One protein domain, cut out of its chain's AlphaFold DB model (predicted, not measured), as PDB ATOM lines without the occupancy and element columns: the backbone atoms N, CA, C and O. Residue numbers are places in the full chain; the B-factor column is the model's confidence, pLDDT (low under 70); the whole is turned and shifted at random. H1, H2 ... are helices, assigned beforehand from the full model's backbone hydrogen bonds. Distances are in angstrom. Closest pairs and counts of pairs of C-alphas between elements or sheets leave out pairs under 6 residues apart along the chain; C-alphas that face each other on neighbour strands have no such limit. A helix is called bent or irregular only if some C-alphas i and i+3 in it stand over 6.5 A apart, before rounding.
ATOM      1  N   SER A  28     134.130 -61.322  24.673       72.50
ATOM      2  CA  SER A  28     133.658 -61.905  23.411       72.50
ATOM      3  C   SER A  28     132.503 -62.896  23.637       72.50
ATOM      4  O   SER A  28     131.456 -62.787  22.995       72.50
ATOM      5  N   ASN A  29     132.615 -63.755  24.656       78.50
ATOM      6  CA  ASN A  29     131.584 -64.724  25.036       78.50
ATOM      7  C   ASN A  29     130.282 -64.033  25.467       78.50
ATOM      8  O   ASN A  29     129.186 -64.511  25.174       78.50
ATOM      9  N   ILE A  30     130.370 -62.879  26.137       78.94
ATOM     10  CA  ILE A  30     129.190 -62.107  26.558       78.94
ATOM     11  C   ILE A  30     128.464 -61.524  25.340       78.94
ATOM     12  O   ILE A  30     127.229 -61.525  25.287       78.94
ATOM     13  N   TYR A  31     129.207 -61.029  24.348       81.88
ATOM     14  CA  TYR A  31     128.622 -60.513  23.111       81.88
ATOM     15  C   TYR A  31     127.909 -61.618  22.321       81.88
ATOM     16  O   TYR A  31     126.762 -61.438  21.898       81.88
ATOM     17  N   GLU A  32     128.540 -62.786  22.186       86.19
ATOM     18  CA  GLU A  32     127.956 -63.940  21.500       86.19
ATOM     19  C   GLU A  32     126.679 -64.437  22.181       86.19
ATOM     20  O   GLU A  32     125.666 -64.642  21.507       86.19
ATOM     21  N   ILE A  33     126.678 -64.539  23.514       87.00
ATOM     22  CA  ILE A  33     125.491 -64.929  24.285       87.00
ATOM     23  C   ILE A  33     124.347 -63.933  24.059       87.00
ATOM     24  O   ILE A  33     123.217 -64.344  23.798       87.00
ATOM     25  N   ASN A  34     124.610 -62.624  24.100       86.25
ATOM     26  CA  ASN A  34     123.570 -61.619  23.854       86.25
ATOM     27  C   ASN A  34     123.018 -61.689  22.416       86.25
ATOM     28  O   ASN A  34     121.805 -61.577  22.209       86.25
ATOM     29  N   ARG A  35     123.873 -61.932  21.414       88.44
ATOM     30  CA  ARG A  35     123.440 -62.154  20.023       88.44
ATOM     31  C   ARG A  35     122.583 -63.417  19.891       88.44
ATOM     32  O   ARG A  35     121.555 -63.398  19.205       88.44
ATOM     33  N   GLN A  36     122.975 -64.496  20.566       92.00
ATOM     34  CA  GLN A  36     122.220 -65.745  20.605       92.00
ATOM     35  C   GLN A  36     120.832 -65.528  21.215       92.00
ATOM     36  O   GLN A  36     119.843 -65.970  20.637       92.00
ATOM     37  N   VAL A  37     120.730 -64.787  22.324       92.62
ATOM     38  CA  VAL A  37     119.449 -64.463  22.972       92.62
ATOM     39  C   VAL A  37     118.492 -63.748  22.015       92.62
ATOM     40  O   VAL A  37     117.343 -64.167  21.892       92.62
ATOM     41  N   ASN A  38     118.951 -62.716  21.299       92.44
ATOM     42  CA  ASN A  38     118.109 -62.001  20.330       92.44
ATOM     43  C   ASN A  38     117.608 -62.923  19.210       92.44
ATOM     44  O   ASN A  38     116.442 -62.868  18.823       92.44
ATOM     45  N   THR A  39     118.473 -63.817  18.730       94.38
ATOM     46  CA  THR A  39     118.103 -64.816  17.718       94.38
ATOM     47  C   THR A  39     117.038 -65.775  18.256       94.38
ATOM     48  O   THR A  39     116.066 -66.074  17.569       94.38
ATOM     49  N   LEU A  40     117.177 -66.226  19.507       95.56
ATOM     50  CA  LEU A  40     116.208 -67.116  20.147       95.56
ATOM     51  C   LEU A  40     114.847 -66.451  20.367       95.56
ATOM     52  O   LEU A  40     113.831 -67.119  20.192       95.56
ATOM     53  N   ILE A  41     114.810 -65.156  20.698       95.44
ATOM     54  CA  ILE A  41     113.557 -64.392  20.808       95.44
ATOM     55  C   ILE A  41     112.795 -64.425  19.483       95.44
ATOM     56  O   ILE A  41     111.615 -64.772  19.468       95.44
ATOM     57  N   MET A  42     113.471 -64.126  18.371       94.62
ATOM     58  CA  MET A  42     112.840 -64.144  17.047       94.62
ATOM     59  C   MET A  42     112.358 -65.551  16.679       94.62
ATOM     60  O   MET A  42     111.221 -65.720  16.246       94.62
ATOM     61  N   SER A  43     113.170 -66.576  16.942       95.12
ATOM     62  CA  SER A  43     112.813 -67.969  16.652       95.12
ATOM     63  C   SER A  43     111.651 -68.501  17.503       95.12
ATOM     64  O   SER A  43     110.867 -69.314  17.024       95.12
ATOM     65  N   LEU A  44     111.490 -68.051  18.754       93.44
ATOM     66  CA  LEU A  44     110.350 -68.435  19.604       93.44
ATOM     67  C   LEU A  44     109.020 -67.817  19.149       93.44
ATOM     68  O   LEU A  44     107.960 -68.367  19.464       93.44
ATOM     69  N   ARG A  45     109.086 -66.698  18.416       93.19
ATOM     70  CA  ARG A  45     107.947 -65.975  17.829       93.19
ATOM     71  C   ARG A  45     107.624 -66.413  16.398       93.19
ATOM     72  O   ARG A  45     106.700 -65.873  15.805       93.19
ATOM     73  N   HIS A  46     108.403 -67.336  15.846       93.69
ATOM     74  CA  HIS A  46     108.249 -67.813  14.479       93.69
ATOM     75  C   HIS A  46     106.956 -68.624  14.311       93.69
ATOM     76  O   HIS A  46     106.574 -69.345  15.229       93.69
ATOM     77  N   ASP A  47     106.310 -68.563  13.145       89.69
ATOM     78  CA  ASP A  47     105.036 -69.264  12.908       89.69
ATOM     79  C   ASP A  47     105.198 -70.795  12.863       89.69
ATOM     80  O   ASP A  47     104.333 -71.533  13.328       89.69
ATOM     81  N   ASP A  48     106.334 -71.279  12.346       89.75
ATOM     82  CA  ASP A  48     106.679 -72.709  12.306       89.75
ATOM     83  C   ASP A  48     106.932 -73.296  13.721       89.75
ATOM     84  O   ASP A  48     107.921 -72.924  14.375       89.75
ATOM     85  N   PRO A  49     106.113 -74.268  14.184       87.81
ATOM     86  CA  PRO A  49     106.300 -74.945  15.468       87.81
ATOM     87  C   PRO A  49     107.662 -75.635  15.625       87.81
ATOM     88  O   PRO A  49     108.183 -75.716  16.741       87.81
ATOM     89  N   GLU A  50     108.263 -76.107  14.532       88.94
ATOM     90  CA  GLU A  50     109.563 -76.778  14.534       88.94
ATOM     91  C   GLU A  50     110.688 -75.826  14.951       88.94
ATOM     92  O   GLU A  50     111.533 -76.164  15.792       88.94
ATOM     93  N   VAL A  51     110.668 -74.612  14.391       92.38
ATOM     94  CA  VAL A  51     111.619 -73.537  14.698       92.38
ATOM     95  C   VAL A  51     111.473 -73.119  16.156       92.38
ATOM     96  O   VAL A  51     112.468 -73.092  16.890       92.38
ATOM     97  N   ARG A  52     110.233 -72.898  16.615       91.75
ATOM     98  CA  ARG A  52     109.944 -72.567  18.019       91.75
ATOM     99  C   ARG A  52     110.455 -73.653  18.964       91.75
ATOM    100  O   ARG A  52     111.081 -73.346  19.977       91.75
ATOM    101  N   ARG A  53     110.252 -74.929  18.619       89.88
ATOM    102  CA  ARG A  53     110.706 -76.068  19.428       89.88
ATOM    103  C   ARG A  53     112.227 -76.155  19.509       89.88
ATOM    104  O   ARG A  53     112.761 -76.365  20.598       89.88
ATOM    105  N   LYS A  54     112.940 -75.979  18.393       91.19
ATOM    106  CA  LYS A  54     114.412 -75.930  18.395       91.19
ATOM    107  C   LYS A  54     114.922 -74.779  19.265       91.19
ATOM    108  O   LYS A  54     115.808 -74.996  20.089       91.19
ATOM    109  N   ALA A  55     114.311 -73.600  19.151       93.19
ATOM    110  CA  ALA A  55     114.652 -72.449  19.981       93.19
ATOM    111  C   ALA A  55     114.398 -72.714  21.473       93.19
ATOM    112  O   ALA A  55     115.265 -72.442  22.304       93.19
ATOM    113  N   ALA A  56     113.259 -73.318  21.823       92.12
ATOM    114  CA  ALA A  56     112.959 -73.709  23.195       92.12
ATOM    115  C   ALA A  56     114.004 -74.691  23.744       92.12
ATOM    116  O   ALA A  56     114.492 -74.490  24.853       92.12
ATOM    117  N   ASN A  57     114.416 -75.700  22.971       91.81
ATOM    118  CA  ASN A  57     115.478 -76.632  23.373       91.81
ATOM    119  C   ASN A  57     116.824 -75.918  23.601       91.81
ATOM    120  O   ASN A  57     117.541 -76.239  24.551       91.81
ATOM    121  N   SER A  58     117.157 -74.910  22.792       93.06
ATOM    122  CA  SER A  58     118.339 -74.073  23.024       93.06
ATOM    123  C   SER A  58     118.235 -73.274  24.325       93.06
ATOM    124  O   SER A  58     119.198 -73.253  25.090       93.06
ATOM    125  N   VAL A  59     117.071 -72.692  24.641       93.69
ATOM    126  CA  VAL A  59     116.841 -72.007  25.930       93.69
ATOM    127  C   VAL A  59     116.983 -72.973  27.109       93.69
ATOM    128  O   VAL A  59     117.622 -72.632  28.106       93.69
ATOM    129  N   GLN A  60     116.459 -74.196  26.994       91.88
ATOM    130  CA  GLN A  60     116.637 -75.236  28.015       91.88
ATOM    131  C   GLN A  60     118.123 -75.560  28.229       91.88
ATOM    132  O   GLN A  60     118.587 -75.627  29.370       91.88
ATOM    133  N   SER A  61     118.884 -75.711  27.140       91.88
ATOM    134  CA  SER A  61     120.330 -75.946  27.197       91.88
ATOM    135  C   SER A  61     121.055 -74.796  27.901       91.88
ATOM    136  O   SER A  61     121.815 -75.030  28.842       91.88
ATOM    137  N   MET A  62     120.739 -73.545  27.545       93.25
ATOM    138  CA  MET A  62     121.305 -72.361  28.197       93.25
ATOM    139  C   MET A  62     120.966 -72.303  29.690       93.25
ATOM    140  O   MET A  62     121.832 -71.985  30.506       93.25
ATOM    141  N   ALA A  63     119.728 -72.634  30.073       91.56
ATOM    142  CA  ALA A  63     119.309 -72.680  31.472       91.56
ATOM    143  C   ALA A  63     120.068 -73.765  32.253       91.56
ATOM    144  O   ALA A  63     120.544 -73.513  33.361       91.56
ATOM    145  N   ARG A  64     120.235 -74.954  31.661       91.19
ATOM    146  CA  ARG A  64     120.993 -76.070  32.247       91.19
ATOM    147  C   ARG A  64     122.472 -75.725  32.430       91.19
ATOM    148  O   ARG A  64     123.040 -76.035  33.473       91.19
ATOM    149  N   GLN A  65     123.076 -75.066  31.445       90.50
ATOM    150  CA  GLN A  65     124.482 -74.649  31.457       90.50
ATOM    151  C   GLN A  65     124.722 -73.331  32.213       90.50
ATOM    152  O   GLN A  65     125.853 -72.866  32.294       90.50
ATOM    153  N   ARG A  66     123.671 -72.725  32.789       89.25
ATOM    154  CA  ARG A  66     123.714 -71.440  33.513       89.25
ATOM    155  C   ARG A  66     124.177 -70.246  32.666       89.25
ATOM    156  O   ARG A  66     124.477 -69.194  33.226       89.25
ATOM    157  N   LEU A  67     124.142 -70.355  31.337       89.56
ATOM    158  CA  LEU A  67     124.533 -69.284  30.407       89.56
ATOM    159  C   LEU A  67     123.623 -68.055  30.510       89.56
ATOM    160  O   LEU A  67     124.073 -66.930  30.317       89.56
ATOM    161  N   LEU A  68     122.360 -68.242  30.910       90.12
ATOM    162  CA  LEU A  68     121.425 -67.134  31.145       90.12
ATOM    163  C   LEU A  68     121.902 -66.156  32.236       90.12
ATOM    164  O   LEU A  68     121.434 -65.022  32.285       90.12
ATOM    165  N   ALA A  69     122.829 -66.571  33.108       88.56
ATOM    166  CA  ALA A  69     123.415 -65.685  34.111       88.56
ATOM    167  C   ALA A  69     124.309 -64.594  33.496       88.56
ATOM    168  O   ALA A  69     124.472 -63.547  34.117       88.56
ATOM    169  N   MET A  70     124.852 -64.839  32.297       88.88
ATOM    170  CA  MET A  70     125.781 -63.953  31.584       88.88
ATOM    171  C   MET A  70     125.070 -62.918  30.698       88.88
ATOM    172  O   MET A  70     125.720 -62.055  30.114       88.88
ATOM    173  N   VAL A  71     123.739 -62.984  30.587       88.31
ATOM    174  CA  VAL A  71     122.950 -62.020  29.810       88.31
ATOM    175  C   VAL A  71     122.898 -60.695  30.566       88.31
ATOM    176  O   VAL A  71     122.315 -60.613  31.648       88.31
ATOM    177  N   SER A  72     123.502 -59.657  29.994       85.94
ATOM    178  CA  SER A  72     123.636 -58.342  30.632       85.94
ATOM    179  C   SER A  72     122.372 -57.488  30.511       85.94
ATOM    180  O   SER A  72     122.057 -56.716  31.415       85.94
ATOM    181  N   ASN A  73     121.613 -57.631  29.419       90.44
ATOM    182  CA  ASN A  73     120.383 -56.873  29.212       90.44
ATOM    183  C   ASN A  73     119.166 -57.585  29.828       90.44
ATOM    184  O   ASN A  73     118.623 -58.540  29.267       90.44
ATOM    185  N   HIS A  74     118.689 -57.072  30.965       90.81
ATOM    186  CA  HIS A  74     117.513 -57.606  31.656       90.81
ATOM    187  C   HIS A  74     116.205 -57.479  30.862       90.81
ATOM    188  O   HIS A  74     115.325 -58.322  31.032       90.81
ATOM    189  N   ALA A  75     116.054 -56.467  30.001       92.62
ATOM    190  CA  ALA A  75     114.854 -56.310  29.178       92.62
ATOM    191  C   ALA A  75     114.782 -57.406  28.107       92.62
ATOM    192  O   ALA A  75     113.750 -58.058  27.957       92.62
ATOM    193  N   THR A  76     115.907 -57.679  27.445       93.00
ATOM    194  CA  THR A  76     116.019 -58.770  26.473       93.00
ATOM    195  C   THR A  76     115.861 -60.134  27.151       93.00
ATOM    196  O   THR A  76     115.122 -60.989  26.669       93.00
ATOM    197  N   LEU A  77     116.480 -60.337  28.321       94.56
ATOM    198  CA  LEU A  77     116.298 -61.566  29.099       94.56
ATOM    199  C   LEU A  77     114.828 -61.778  29.499       94.56
ATOM    200  O   LEU A  77     114.332 -62.903  29.464       94.56
ATOM    201  N   ARG A  78     114.121 -60.697  29.851       95.69
ATOM    202  CA  ARG A  78     112.680 -60.710  30.131       95.69
ATOM    203  C   ARG A  78     111.860 -61.143  28.936       95.69
ATOM    204  O   ARG A  78     111.002 -62.003  29.102       95.69
ATOM    205  N   GLU A  79     112.129 -60.595  27.761       95.88
ATOM    206  CA  GLU A  79     111.439 -60.989  26.533       95.88
ATOM    207  C   GLU A  79     111.683 -62.469  26.199       95.88
ATOM    208  O   GLU A  79     110.725 -63.208  25.969       95.88
ATOM    209  N   LEU A  80     112.933 -62.941  26.296       96.38
ATOM    210  CA  LEU A  80     113.276 -64.351  26.081       96.38
ATOM    211  C   LEU A  80     112.517 -65.281  27.036       96.38
ATOM    212  O   LEU A  80     111.886 -66.240  26.595       96.38
ATOM    213  N   ILE A  81     112.580 -65.008  28.346       95.94
ATOM    214  CA  ILE A  81     111.907 -65.831  29.360       95.94
ATOM    215  C   ILE A  81     110.393 -65.801  29.146       95.94
ATOM    216  O   ILE A  81     109.743 -66.837  29.255       95.94
ATOM    217  N   CYS A  82     109.829 -64.643  28.808       95.69
ATOM    218  CA  CYS A  82     108.407 -64.497  28.536       95.69
ATOM    219  C   CYS A  82     107.954 -65.403  27.381       95.69
ATOM    220  O   CYS A  82     107.067 -66.236  27.571       95.69
ATOM    221  N   HIS A  83     108.610 -65.314  26.221       95.06
ATOM    222  CA  HIS A  83     108.269 -66.136  25.058       95.06
ATOM    223  C   HIS A  83     108.540 -67.622  25.282       95.06
ATOM    224  O   HIS A  83     107.761 -68.464  24.839       95.06
ATOM    225  N   PHE A  84     109.602 -67.962  26.014       95.06
ATOM    226  CA  PHE A  84     109.860 -69.345  26.398       95.06
ATOM    227  C   PHE A  84     108.727 -69.901  27.270       95.06
ATOM    228  O   PHE A  84     108.210 -70.977  26.991       95.06
ATOM    229  N   LEU A  85     108.288 -69.170  28.297       94.88
ATOM    230  CA  LEU A  85     107.197 -69.618  29.164       94.88
ATOM    231  C   LEU A  85     105.854 -69.681  28.418       94.88
ATOM    232  O   LEU A  85     105.102 -70.632  28.618       94.88
ATOM    233  N   GLN A  86     105.564 -68.728  27.527       93.25
ATOM    234  CA  GLN A  86     104.392 -68.796  26.641       93.25
ATOM    235  C   GLN A  86     104.423 -70.058  25.775       93.25
ATOM    236  O   GLN A  86     103.437 -70.789  25.722       93.25
ATOM    237  N   PHE A  87     105.579 -70.383  25.189       92.12
ATOM    238  CA  PHE A  87     105.764 -71.623  24.444       92.12
ATOM    239  C   PHE A  87     105.459 -72.863  25.304       92.12
ATOM    240  O   PHE A  87     104.735 -73.746  24.849       92.12
ATOM    241  N   VAL A  88     105.945 -72.921  26.554       91.25
ATOM    242  CA  VAL A  88     105.645 -74.032  27.486       91.25
ATOM    243  C   VAL A  88     104.152 -74.134  27.803       91.25
ATOM    244  O   VAL A  88     103.616 -75.237  27.943       91.25
ATOM    245  N   LEU A  89     103.477 -72.992  27.938       91.00
ATOM    246  CA  LEU A  89     102.048 -72.937  28.219       91.00
ATOM    247  C   LEU A  89     101.213 -73.421  27.025       91.00
ATOM    248  O   LEU A  89     100.254 -74.167  27.220       91.00
ATOM    249  N   GLU A  90     101.581 -73.026  25.809       88.38
ATOM    250  CA  GLU A  90     100.878 -73.382  24.572       88.38
ATOM    251  C   GLU A  90     101.129 -74.832  24.145       88.38
ATOM    252  O   GLU A  90     100.214 -75.498  23.666       88.38
ATOM    253  N   HIS A  91     102.345 -75.350  24.341       80.38
ATOM    254  CA  HIS A  91     102.684 -76.711  23.927       80.38
ATOM    255  C   HIS A  91     101.873 -77.770  24.682       80.38
ATOM    256  O   HIS A  91     101.675 -77.686  25.890       80.38
ATOM    257  N   THR A  92     101.411 -78.788  23.961       65.38
ATOM    258  CA  THR A  92     100.600 -79.903  24.486       65.38
ATOM    259  C   THR A  92     101.310 -81.255  24.404       65.38
ATOM    260  O   THR A  92     100.784 -82.249  24.891       65.38
ATOM    261  N   ILE A  93     102.504 -81.315  23.806       58.78
ATOM    262  CA  ILE A  93     103.193 -82.583  23.544       58.78
ATOM    263  C   ILE A  93     103.860 -83.090  24.828       58.78
ATOM    264  O   ILE A  93     104.843 -82.522  25.306       58.78
ATOM    265  N   GLU A  94     103.338 -84.200  25.350       58.75
ATOM    266  CA  GLU A  94     103.723 -84.801  26.632       58.75
ATOM    267  C   GLU A  94     105.207 -85.179  26.741       58.75
ATOM    268  O   GLU A  94     105.784 -85.121  27.827       58.75
ATOM    269  N   GLN A  95     105.853 -85.506  25.616       58.16
ATOM    270  CA  GLN A  95     107.181 -86.132  25.597       58.16
ATOM    271  C   GLN A  95     108.317 -85.260  26.169       58.16
ATOM    272  O   GLN A  95     109.332 -85.809  26.586       58.16
ATOM    273  N   ASN A  96     108.146 -83.933  26.280       79.06
ATOM    274  CA  ASN A  96     109.196 -83.022  26.773       79.06
ATOM    275  C   ASN A  96     108.802 -82.168  27.991       79.06
ATOM    276  O   ASN A  96     109.613 -81.362  28.453       79.06
ATOM    277  N   ILE A  97     107.600 -82.334  28.556       83.00
ATOM    278  CA  ILE A  97     107.117 -81.475  29.659       83.00
ATOM    279  C   ILE A  97     108.056 -81.546  30.868       83.00
ATOM    280  O   ILE A  97     108.360 -80.524  31.484       83.00
ATOM    281  N   THR A  98     108.592 -82.729  31.171       86.50
ATOM    282  CA  THR A  98     109.561 -82.923  32.255       86.50
ATOM    283  C   THR A  98     110.798 -82.031  32.103       86.50
ATOM    284  O   THR A  98     111.205 -81.365  33.057       86.50
ATOM    285  N   GLN A  99     111.372 -81.960  30.898       87.56
ATOM    286  CA  GLN A  99     112.555 -81.138  30.618       87.56
ATOM    287  C   GLN A  99     112.224 -79.640  30.654       87.56
ATOM    288  O   GLN A  99     113.011 -78.831  31.157       87.56
ATOM    289  N   LEU A 100     111.026 -79.263  30.196       87.50
ATOM    290  CA  LEU A 100     110.529 -77.890  30.284       87.50
ATOM    291  C   LEU A 100     110.353 -77.447  31.744       87.50
ATOM    292  O   LEU A 100     110.828 -76.375  32.116       87.50
ATOM    293  N   MET A 101     109.770 -78.292  32.598       89.75
ATOM    294  CA  MET A 101     109.624 -78.016  34.033       89.75
ATOM    295  C   MET A 101     110.967 -77.916  34.749       89.75
ATOM    296  O   MET A 101     111.188 -77.000  35.546       89.75
ATOM    297  N   GLN A 102     111.900 -78.810  34.424       90.38
ATOM    298  CA  GLN A 102     113.267 -78.728  34.925       90.38
ATOM    299  C   GLN A 102     113.947 -77.419  34.499       90.38
ATOM    300  O   GLN A 102     114.669 -76.802  35.282       90.38
ATOM    301  N   SER A 103     113.685 -76.952  33.281       91.19
ATOM    302  CA  SER A 103     114.234 -75.691  32.781       91.19
ATOM    303  C   SER A 103     113.650 -74.484  33.511       91.19
ATOM    304  O   SER A 103     114.409 -73.600  33.901       91.19
ATOM    305  N   ILE A 104     112.347 -74.481  33.809       92.12
ATOM    306  CA  ILE A 104     111.724 -73.470  34.680       92.12
ATOM    307  C   ILE A 104     112.399 -73.463  36.057       92.12
ATOM    308  O   ILE A 104     112.761 -72.401  36.565       92.12
ATOM    309  N   PHE A 105     112.639 -74.638  36.648       91.81
ATOM    310  CA  PHE A 105     113.359 -74.749  37.918       91.81
ATOM    311  C   PHE A 105     114.791 -74.189  37.841       91.81
ATOM    312  O   PHE A 105     115.224 -73.473  38.746       91.81
ATOM    313  N   ASN A 106     115.525 -74.457  36.759       92.50
ATOM    314  CA  ASN A 106     116.873 -73.917  36.560       92.50
ATOM    315  C   ASN A 106     116.859 -72.387  36.416       92.50
ATOM    316  O   ASN A 106     117.657 -71.705  37.060       92.50
ATOM    317  N   ILE A 107     115.912 -71.841  35.646       92.62
ATOM    318  CA  ILE A 107     115.712 -70.392  35.477       92.62
ATOM    319  C   ILE A 107     115.416 -69.730  36.831       92.62
ATOM    320  O   ILE A 107     116.030 -68.723  37.172       92.62
ATOM    321  N   LEU A 108     114.550 -70.326  37.657       90.12
ATOM    322  CA  LEU A 108     114.218 -69.816  38.999       90.12
ATOM    323  C   LEU A 108     115.409 -69.773  39.968       90.12
ATOM    324  O   LEU A 108     115.404 -68.988  40.922       90.12
ATOM    325  N   ASN A 109     116.406 -70.634  39.759       88.94
ATOM    326  CA  ASN A 109     117.618 -70.688  40.574       88.94
ATOM    327  C   ASN A 109     118.769 -69.843  40.008       88.94
ATOM    328  O   ASN A 109     119.786 -69.674  40.680       88.94
ATOM    329  N   CYS A 110     118.608 -69.258  38.821       90.69
ATOM    330  CA  CYS A 110     119.541 -68.281  38.279       90.69
ATOM    331  C   CYS A 110     119.240 -66.884  38.850       90.69
ATOM    332  O   CYS A 110     118.141 -66.358  38.679       90.69
ATOM    333  N   ARG A 111     120.222 -66.251  39.510       89.00
ATOM    334  CA  ARG A 111     120.057 -64.927  40.148       89.00
ATOM    335  C   ARG A 111     119.660 -63.837  39.146       89.00
ATOM    336  O   ARG A 111     118.755 -63.062  39.437       89.00
ATOM    337  N   THR A 112     120.292 -63.811  37.974       89.88
ATOM    338  CA  THR A 112     120.001 -62.846  36.898       89.88
ATOM    339  C   THR A 112     118.575 -63.016  36.376       89.88
ATOM    340  O   THR A 112     117.838 -62.042  36.239       89.88
ATOM    341  N   CYS A 113     118.148 -64.265  36.169       91.50
ATOM    342  CA  CYS A 113     116.779 -64.572  35.761       91.50
ATOM    343  C   CYS A 113     115.767 -64.238  36.860       91.50
ATOM    344  O   CYS A 113     114.670 -63.784  36.562       91.50
ATOM    345  N   PHE A 114     116.111 -64.424  38.137       91.56
ATOM    346  CA  PHE A 114     115.183 -64.183  39.241       91.56
ATOM    347  C   PHE A 114     114.664 -62.741  39.285       91.56
ATOM    348  O   PHE A 114     113.487 -62.546  39.575       91.56
ATOM    349  N   VAL A 115     115.501 -61.751  38.952       90.31
ATOM    350  CA  VAL A 115     115.084 -60.339  38.842       90.31
ATOM    351  C   VAL A 115     113.933 -60.200  37.845       90.31
ATOM    352  O   VAL A 115     112.909 -59.591  38.138       90.31
ATOM    353  N   VAL A 116     114.074 -60.843  36.690       92.81
ATOM    354  CA  VAL A 116     113.074 -60.859  35.623       92.81
ATOM    355  C   VAL A 116     111.810 -61.624  36.033       92.81
ATOM    356  O   VAL A 116     110.701 -61.200  35.718       92.81
ATOM    357  N   MET A 117     111.949 -62.713  36.792       92.81
ATOM    358  CA  MET A 117     110.818 -63.525  37.264       92.81
ATOM    359  C   MET A 117     109.887 -62.775  38.230       92.81
ATOM    360  O   MET A 117     108.775 -63.235  38.479       92.81
ATOM    361  N   GLN A 118     110.309 -61.626  38.772       93.19
ATOM    362  CA  GLN A 118     109.459 -60.763  39.598       93.19
ATOM    363  C   GLN A 118     108.419 -59.986  38.781       93.19
ATOM    364  O   GLN A 118     107.467 -59.459  39.361       93.19
ATOM    365  N   ASP A 119     108.532 -59.960  37.454       95.19
ATOM    366  CA  ASP A 119     107.529 -59.364  36.579       95.19
ATOM    367  C   ASP A 119     106.138 -60.002  36.781       95.19
ATOM    368  O   ASP A 119     105.983 -61.221  36.904       95.19
ATOM    369  N   ARG A 120     105.098 -59.159  36.837       95.06
ATOM    370  CA  ARG A 120     103.722 -59.595  37.116       95.06
ATOM    371  C   ARG A 120     103.175 -60.522  36.030       95.06
ATOM    372  O   ARG A 120     102.484 -61.481  36.368       95.06
ATOM    373  N   TYR A 121     103.462 -60.233  34.765       95.56
ATOM    374  CA  TYR A 121     102.978 -61.006  33.628       95.56
ATOM    375  C   TYR A 121     103.674 -62.370  33.558       95.56
ATOM    376  O   TYR A 121     103.006 -63.395  33.432       95.56
ATOM    377  N   ILE A 122     104.990 -62.418  33.788       96.12
ATOM    378  CA  ILE A 122     105.723 -63.690  33.912       96.12
ATOM    379  C   ILE A 122     105.145 -64.544  35.048       96.12
ATOM    380  O   ILE A 122     104.874 -65.730  34.857       96.12
ATOM    381  N   GLN A 123     104.880 -63.950  36.216       96.69
ATOM    382  CA  GLN A 123     104.244 -64.671  37.323       96.69
ATOM    383  C   GLN A 123     102.851 -65.201  36.961       96.69
ATOM    384  O   GLN A 123     102.500 -66.290  37.406       96.69
ATOM    385  N   GLN A 124     102.065 -64.478  36.157       96.38
ATOM    386  CA  GLN A 124     100.778 -64.970  35.656       96.38
ATOM    387  C   GLN A 124     100.963 -66.184  34.747       96.38
ATOM    388  O   GLN A 124     100.297 -67.193  34.966       96.38
ATOM    389  N   ILE A 125     101.883 -66.135  33.780       96.00
ATOM    390  CA  ILE A 125     102.158 -67.277  32.894       96.00
ATOM    391  C   ILE A 125     102.573 -68.504  33.716       96.00
ATOM    392  O   ILE A 125     102.035 -69.590  33.511       96.00
ATOM    393  N   LEU A 126     103.455 -68.331  34.707       96.12
ATOM    394  CA  LEU A 126     103.876 -69.423  35.590       96.12
ATOM    395  C   LEU A 126     102.701 -70.070  36.324       96.12
ATOM    396  O   LEU A 126     102.673 -71.289  36.445       96.12
ATOM    397  N   VAL A 127     101.727 -69.290  36.807       97.25
ATOM    398  CA  VAL A 127     100.536 -69.859  37.460       97.25
ATOM    399  C   VAL A 127      99.751 -70.737  36.495       97.25
ATOM    400  O   VAL A 127      99.366 -71.835  36.883       97.25
ATOM    401  N   HIS A 128      99.559 -70.300  35.250       95.94
ATOM    402  CA  HIS A 128      98.848 -71.092  34.244       95.94
ATOM    403  C   HIS A 128      99.615 -72.366  33.872       95.94
ATOM    404  O   HIS A 128      99.007 -73.426  33.772       95.94
ATOM    405  N   ILE A 129     100.945 -72.290  33.741       95.06
ATOM    406  CA  ILE A 129     101.794 -73.467  33.510       95.06
ATOM    407  C   ILE A 129     101.633 -74.463  34.661       95.06
ATOM    408  O   ILE A 129     101.334 -75.629  34.424       95.06
ATOM    409  N   ILE A 130     101.791 -74.021  35.913       95.62
ATOM    410  CA  ILE A 130     101.644 -74.924  37.059       95.62
ATOM    411  C   ILE A 130     100.220 -75.480  37.121       95.62
ATOM    412  O   ILE A 130     100.061 -76.678  37.307       95.62
ATOM    413  N   ALA A 131      99.187 -74.657  36.928       95.31
ATOM    414  CA  ALA A 131      97.805 -75.127  36.943       95.31
ATOM    415  C   ALA A 131      97.540 -76.199  35.877       95.31
ATOM    416  O   ALA A 131      96.827 -77.155  36.168       95.31
ATOM    417  N   LYS A 132      98.139 -76.059  34.686       93.56
ATOM    418  CA  LYS A 132      98.005 -77.000  33.567       93.56
ATOM    419  C   LYS A 132      98.659 -78.356  33.842       93.56
ATOM    420  O   LYS A 132      98.128 -79.373  33.415       93.56
ATOM    421  N   TYR A 133      99.805 -78.376  34.525       92.38
ATOM    422  CA  TYR A 133     100.635 -79.582  34.654       92.38
ATOM    423  C   TYR A 133     100.702 -80.165  36.074       92.38
ATOM    424  O   TYR A 133     101.331 -81.202  36.287       92.38
ATOM    425  N   LEU A 134     100.077 -79.528  37.068       93.12
ATOM    426  CA  LEU A 134      99.963 -80.060  38.427       93.12
ATOM    427  C   LEU A 134      98.839 -81.104  38.478       93.12
ATOM    428  O   LEU A 134      97.777 -80.860  39.043       93.12
ATOM    429  N   LEU A 135      99.091 -82.247  37.842       90.31
ATOM    430  CA  LEU A 135      98.154 -83.357  37.681       90.31
ATOM    431  C   LEU A 135      98.677 -84.607  38.410       90.31
ATOM    432  O   LEU A 135      99.895 -84.768  38.509       90.31
ATOM    433  N   PRO A 136      97.814 -85.492  38.933       90.44
ATOM    434  CA  PRO A 136      98.232 -86.762  39.535       90.44
ATOM    435  C   PRO A 136      98.725 -87.765  38.484       90.44
ATOM    436  O   PRO A 136      98.320 -87.698  37.332       90.44
ATOM    437  N   ASP A 137      99.593 -88.695  38.893       87.81
ATOM    438  CA  ASP A 137      99.983 -89.881  38.110       87.81
ATOM    439  C   ASP A 137     100.580 -89.628  36.706       87.81
ATOM    440  O   ASP A 137     100.619 -90.530  35.870       87.81
ATOM    441  N   HIS A 138     101.125 -88.433  36.448       87.88
ATOM    442  CA  HIS A 138     101.850 -88.132  35.210       87.88
ATOM    443  C   HIS A 138     103.383 -88.123  35.405       87.88
ATOM    444  O   HIS A 138     103.886 -87.711  36.455       87.88
ATOM    445  N   PRO A 139     104.182 -88.466  34.369       87.00
ATOM    446  CA  PRO A 139     105.651 -88.463  34.453       87.00
ATOM    447  C   PRO A 139     106.268 -87.103  34.825       87.00
ATOM    448  O   PRO A 139     107.349 -87.036  35.409       87.00
ATOM    449  N   PHE A 140     105.588 -86.005  34.487       87.88
ATOM    450  CA  PHE A 140     106.037 -84.637  34.762       87.88
ATOM    451  C   PHE A 140     105.577 -84.093  36.124       87.88
ATOM    452  O   PHE A 140     106.006 -83.002  36.520       87.88
ATOM    453  N   THR A 141     104.732 -84.816  36.867       90.88
ATOM    454  CA  THR A 141     104.161 -84.349  38.141       90.88
ATOM    455  C   THR A 141     105.247 -84.038  39.163       90.88
ATOM    456  O   THR A 141     105.225 -82.972  39.775       90.88
ATOM    457  N   ALA A 142     106.252 -84.911  39.294       90.38
ATOM    458  CA  ALA A 142     107.364 -84.730  40.226       90.38
ATOM    459  C   ALA A 142     108.089 -83.391  40.009       90.38
ATOM    460  O   ALA A 142     108.255 -82.596  40.938       90.38
ATOM    461  N   TRP A 143     108.460 -83.094  38.761       91.31
ATOM    462  CA  TRP A 143     109.126 -81.840  38.411       91.31
ATOM    463  C   TRP A 143     108.210 -80.626  38.533       91.31
ATOM    464  O   TRP A 143     108.675 -79.559  38.936       91.31
ATOM    465  N   THR A 144     106.916 -80.789  38.261       93.44
ATOM    466  CA  THR A 144     105.933 -79.720  38.459       93.44
ATOM    467  C   THR A 144     105.790 -79.375  39.941       93.44
ATOM    468  O   THR A 144     105.813 -78.197  40.293       93.44
ATOM    469  N   VAL A 145     105.743 -80.374  40.831       94.81
ATOM    470  CA  VAL A 145     105.745 -80.172  42.289       94.81
ATOM    471  C   VAL A 145     107.035 -79.486  42.739       94.81
ATOM    472  O   VAL A 145     106.970 -78.493  43.462       94.81
ATOM    473  N   ILE A 146     108.203 -79.951  42.281       94.06
ATOM    474  CA  ILE A 146     109.500 -79.336  42.613       94.06
ATOM    475  C   ILE A 146     109.529 -77.861  42.196       94.06
ATOM    476  O   ILE A 146     109.874 -76.998  43.011       94.06
ATOM    477  N   ALA A 147     109.152 -77.561  40.951       93.88
ATOM    478  CA  ALA A 147     109.099 -76.198  40.438       93.88
ATOM    479  C   ALA A 147     108.103 -75.352  41.241       93.88
ATOM    480  O   ALA A 147     108.452 -74.270  41.710       93.88
ATOM    481  N   PHE A 148     106.899 -75.868  41.487       96.31
ATOM    482  CA  PHE A 148     105.871 -75.173  42.250       96.31
ATOM    483  C   PHE A 148     106.327 -74.829  43.673       96.31
ATOM    484  O   PHE A 148     106.267 -73.665  44.078       96.31
ATOM    485  N   THR A 149     106.857 -75.805  44.416       95.81
ATOM    486  CA  THR A 149     107.380 -75.585  45.769       95.81
ATOM    487  C   THR A 149     108.541 -74.589  45.756       95.81
ATOM    488  O   THR A 149     108.620 -73.724  46.633       95.81
ATOM    489  N   ALA A 150     109.432 -74.663  44.761       94.38
ATOM    490  CA  ALA A 150     110.539 -73.722  44.617       94.38
ATOM    491  C   ALA A 150     110.045 -72.281  44.412       94.38
ATOM    492  O   ALA A 150     110.551 -71.378  45.079       94.38
ATOM    493  N   ILE A 151     109.031 -72.067  43.564       94.81
ATOM    494  CA  ILE A 151     108.423 -70.746  43.337       94.81
ATOM    495  C   ILE A 151     107.764 -70.233  44.623       94.81
ATOM    496  O   ILE A 151     108.016 -69.097  45.034       94.81
ATOM    497  N   LEU A 152     106.964 -71.067  45.301       95.62
ATOM    498  CA  LEU A 152     106.279 -70.681  46.540       95.62
ATOM    499  C   LEU A 152     107.257 -70.217  47.632       95.62
ATOM    500  O   LEU A 152     106.962 -69.255  48.347       95.62
ATOM    501  N   ARG A 153     108.441 -70.839  47.726       94.19
ATOM    502  CA  ARG A 153     109.488 -70.480  48.701       94.19
ATOM    503  C   ARG A 153     110.130 -69.107  48.444       94.19
ATOM    504  O   ARG A 153     110.694 -68.522  49.371       94.19
ATOM    505  N   LYS A 154     110.043 -68.545  47.232       92.75
ATOM    506  CA  LYS A 154     110.655 -67.247  46.888       92.75
ATOM    507  C   LYS A 154     109.790 -66.077  47.353       92.75
ATOM    508  O   LYS A 154     108.855 -65.682  46.660       92.75
ATOM    509  N   LYS A 155     110.111 -65.475  48.507       89.38
ATOM    510  CA  LYS A 155     109.338 -64.377  49.136       89.38
ATOM    511  C   LYS A 155     109.040 -63.180  48.215       89.38
ATOM    512  O   LYS A 155     108.001 -62.547  48.403       89.38
ATOM    513  N   ASP A 156     109.835 -62.923  47.186       91.94
ATOM    514  CA  ASP A 156     109.601 -61.792  46.272       91.94
ATOM    515  C   ASP A 156     108.550 -62.079  45.188       91.94
ATOM    516  O   ASP A 156     107.927 -61.156  44.672       91.94
ATOM    517  N   LEU A 157     108.224 -63.352  44.928       93.69
ATOM    518  CA  LEU A 157     107.176 -63.758  43.978       93.69
ATOM    519  C   LEU A 157     105.777 -63.690  44.619       93.69
ATOM    520  O   LEU A 157     105.060 -64.684  44.771       93.69
ATOM    521  N   ARG A 158     105.415 -62.491  45.094       92.62
ATOM    522  CA  ARG A 158     104.181 -62.230  45.857       92.62
ATOM    523  C   ARG A 158     102.923 -62.429  45.014       92.62
ATOM    524  O   ARG A 158     101.950 -62.986  45.523       92.62
ATOM    525  N   THR A 159     102.942 -62.000  43.751       95.06
ATOM    526  CA  THR A 159     101.796 -62.112  42.836       95.06
ATOM    527  C   THR A 159     101.464 -63.576  42.583       95.06
ATOM    528  O   THR A 159     100.316 -63.970  42.761       95.06
ATOM    529  N   PHE A 160     102.473 -64.391  42.264       96.75
ATOM    530  CA  PHE A 160     102.332 -65.833  42.080       96.75
ATOM    531  C   PHE A 160     101.671 -66.476  43.300       96.75
ATOM    532  O   PHE A 160     100.627 -67.114  43.184       96.75
ATOM    533  N   ARG A 161     102.215 -66.236  44.504       95.38
ATOM    534  CA  ARG A 161     101.635 -66.789  45.738       95.38
ATOM    535  C   ARG A 161     100.195 -66.351  45.960       95.38
ATOM    536  O   ARG A 161      99.393 -67.157  46.413       95.38
ATOM    537  N   ARG A 162      99.865 -65.087  45.687       95.12
ATOM    538  CA  ARG A 162      98.497 -64.579  45.843       95.12
ATOM    539  C   ARG A 162      97.535 -65.289  44.892       95.12
ATOM    540  O   ARG A 162      96.456 -65.664  45.327       95.12
ATOM    541  N   MET A 163      97.938 -65.499  43.641       96.69
ATOM    542  CA  MET A 163      97.124 -66.192  42.638       96.69
ATOM    543  C   MET A 163      96.940 -67.678  42.964       96.69
ATOM    544  O   MET A 163      95.846 -68.199  42.777       96.69
ATOM    545  N   CYS A 164      97.959 -68.339  43.523       97.06
ATOM    546  CA  CYS A 164      97.883 -69.756  43.899       97.06
ATOM    547  C   CYS A 164      97.156 -70.027  45.225       97.06
ATOM    548  O   CYS A 164      96.874 -71.178  45.547       97.06
ATOM    549  N   ARG A 165      96.859 -68.995  46.024       96.06
ATOM    550  CA  ARG A 165      96.123 -69.117  47.294       96.06
ATOM    551  C   ARG A 165      94.621 -69.252  47.047       96.06
ATOM    552  O   ARG A 165      93.842 -68.377  47.414       96.06
TER     553      ARG A 165
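This is residues 28 to 165 of the 286 residues of an uncharacterized protein of Angiostrongylus cantonensis (UniProt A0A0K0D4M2). The chain winds in three stacked turns, a short solenoid with H1, H4 and H7 side by side in one layer, H2, H5 and H8 in the other, and a short helix, H3, H6 or H9, after each pair. The printed part has 138 residues with nine named helices, H1 to H9 in order, no named strand, and is all helix. H1, H2, H4, H5, H7 and H8 make an up-and-down bundle, each running against the one before. It is compact, with a radius of gyration of the C-alphas of 14.2 A and spans of 44 by 33 by 23 A.

H4, residues 74 to 90, is the hub. It touches H7, residues 120 to 133, at a shallow tilt of 26 degrees, the same way; their closest C-alphas, Leu 89 and Ile 129, are 5.3 A apart. H1, residues 28 to 44, touches H4 with residues 37 to 44 alone, closest at the C-alphas of Ile 41 and Leu 80, 5.3 A. H5, residues 94 to 109, touches H8, residues 141 to 153, closest at the C-alphas of Phe 105 and Ala 147, 5.2 A. H2, residues 49 to 64, touches H5 with residues 60 to 64 alone, closest at the C-alphas of Gln 60 and Ser 103, 5.4 A. H3, residues 67 to 70, touches H6, residues 111 to 117, closest at the C-alphas of Ala 69 and Thr 112, 5.2 A. H9, residues 158 to 164, touches H7, closest at the C-alphas of Phe 160 and Gln 123, 5.3 A. Every O i to N i+4 pair is within hydrogen-bond range in H1, H2, H4, H7, H8 and H9, against 10 of 12 in H5 and 1 of 3 in H6, where 3 of 4 O i to N i+3 pairs are; H3 is too short for an i+4 pair.

H1 runs 24.5 A from C-alpha 28 at (133.658, -61.905, 23.411), H4 24.0 A, and H5 24.2 A. H5 is irregular, with C-alphas 95 and 98 7.8 A apart. H9 ends at C-alpha 164, (97.883, -69.756, 43.899).

The C-alphas of Ser 28 and Pro 136, the two farthest apart, are 46.2 A apart. The printed part has no cut and no long link. Model confidence is under 70 at residues 92 to 95.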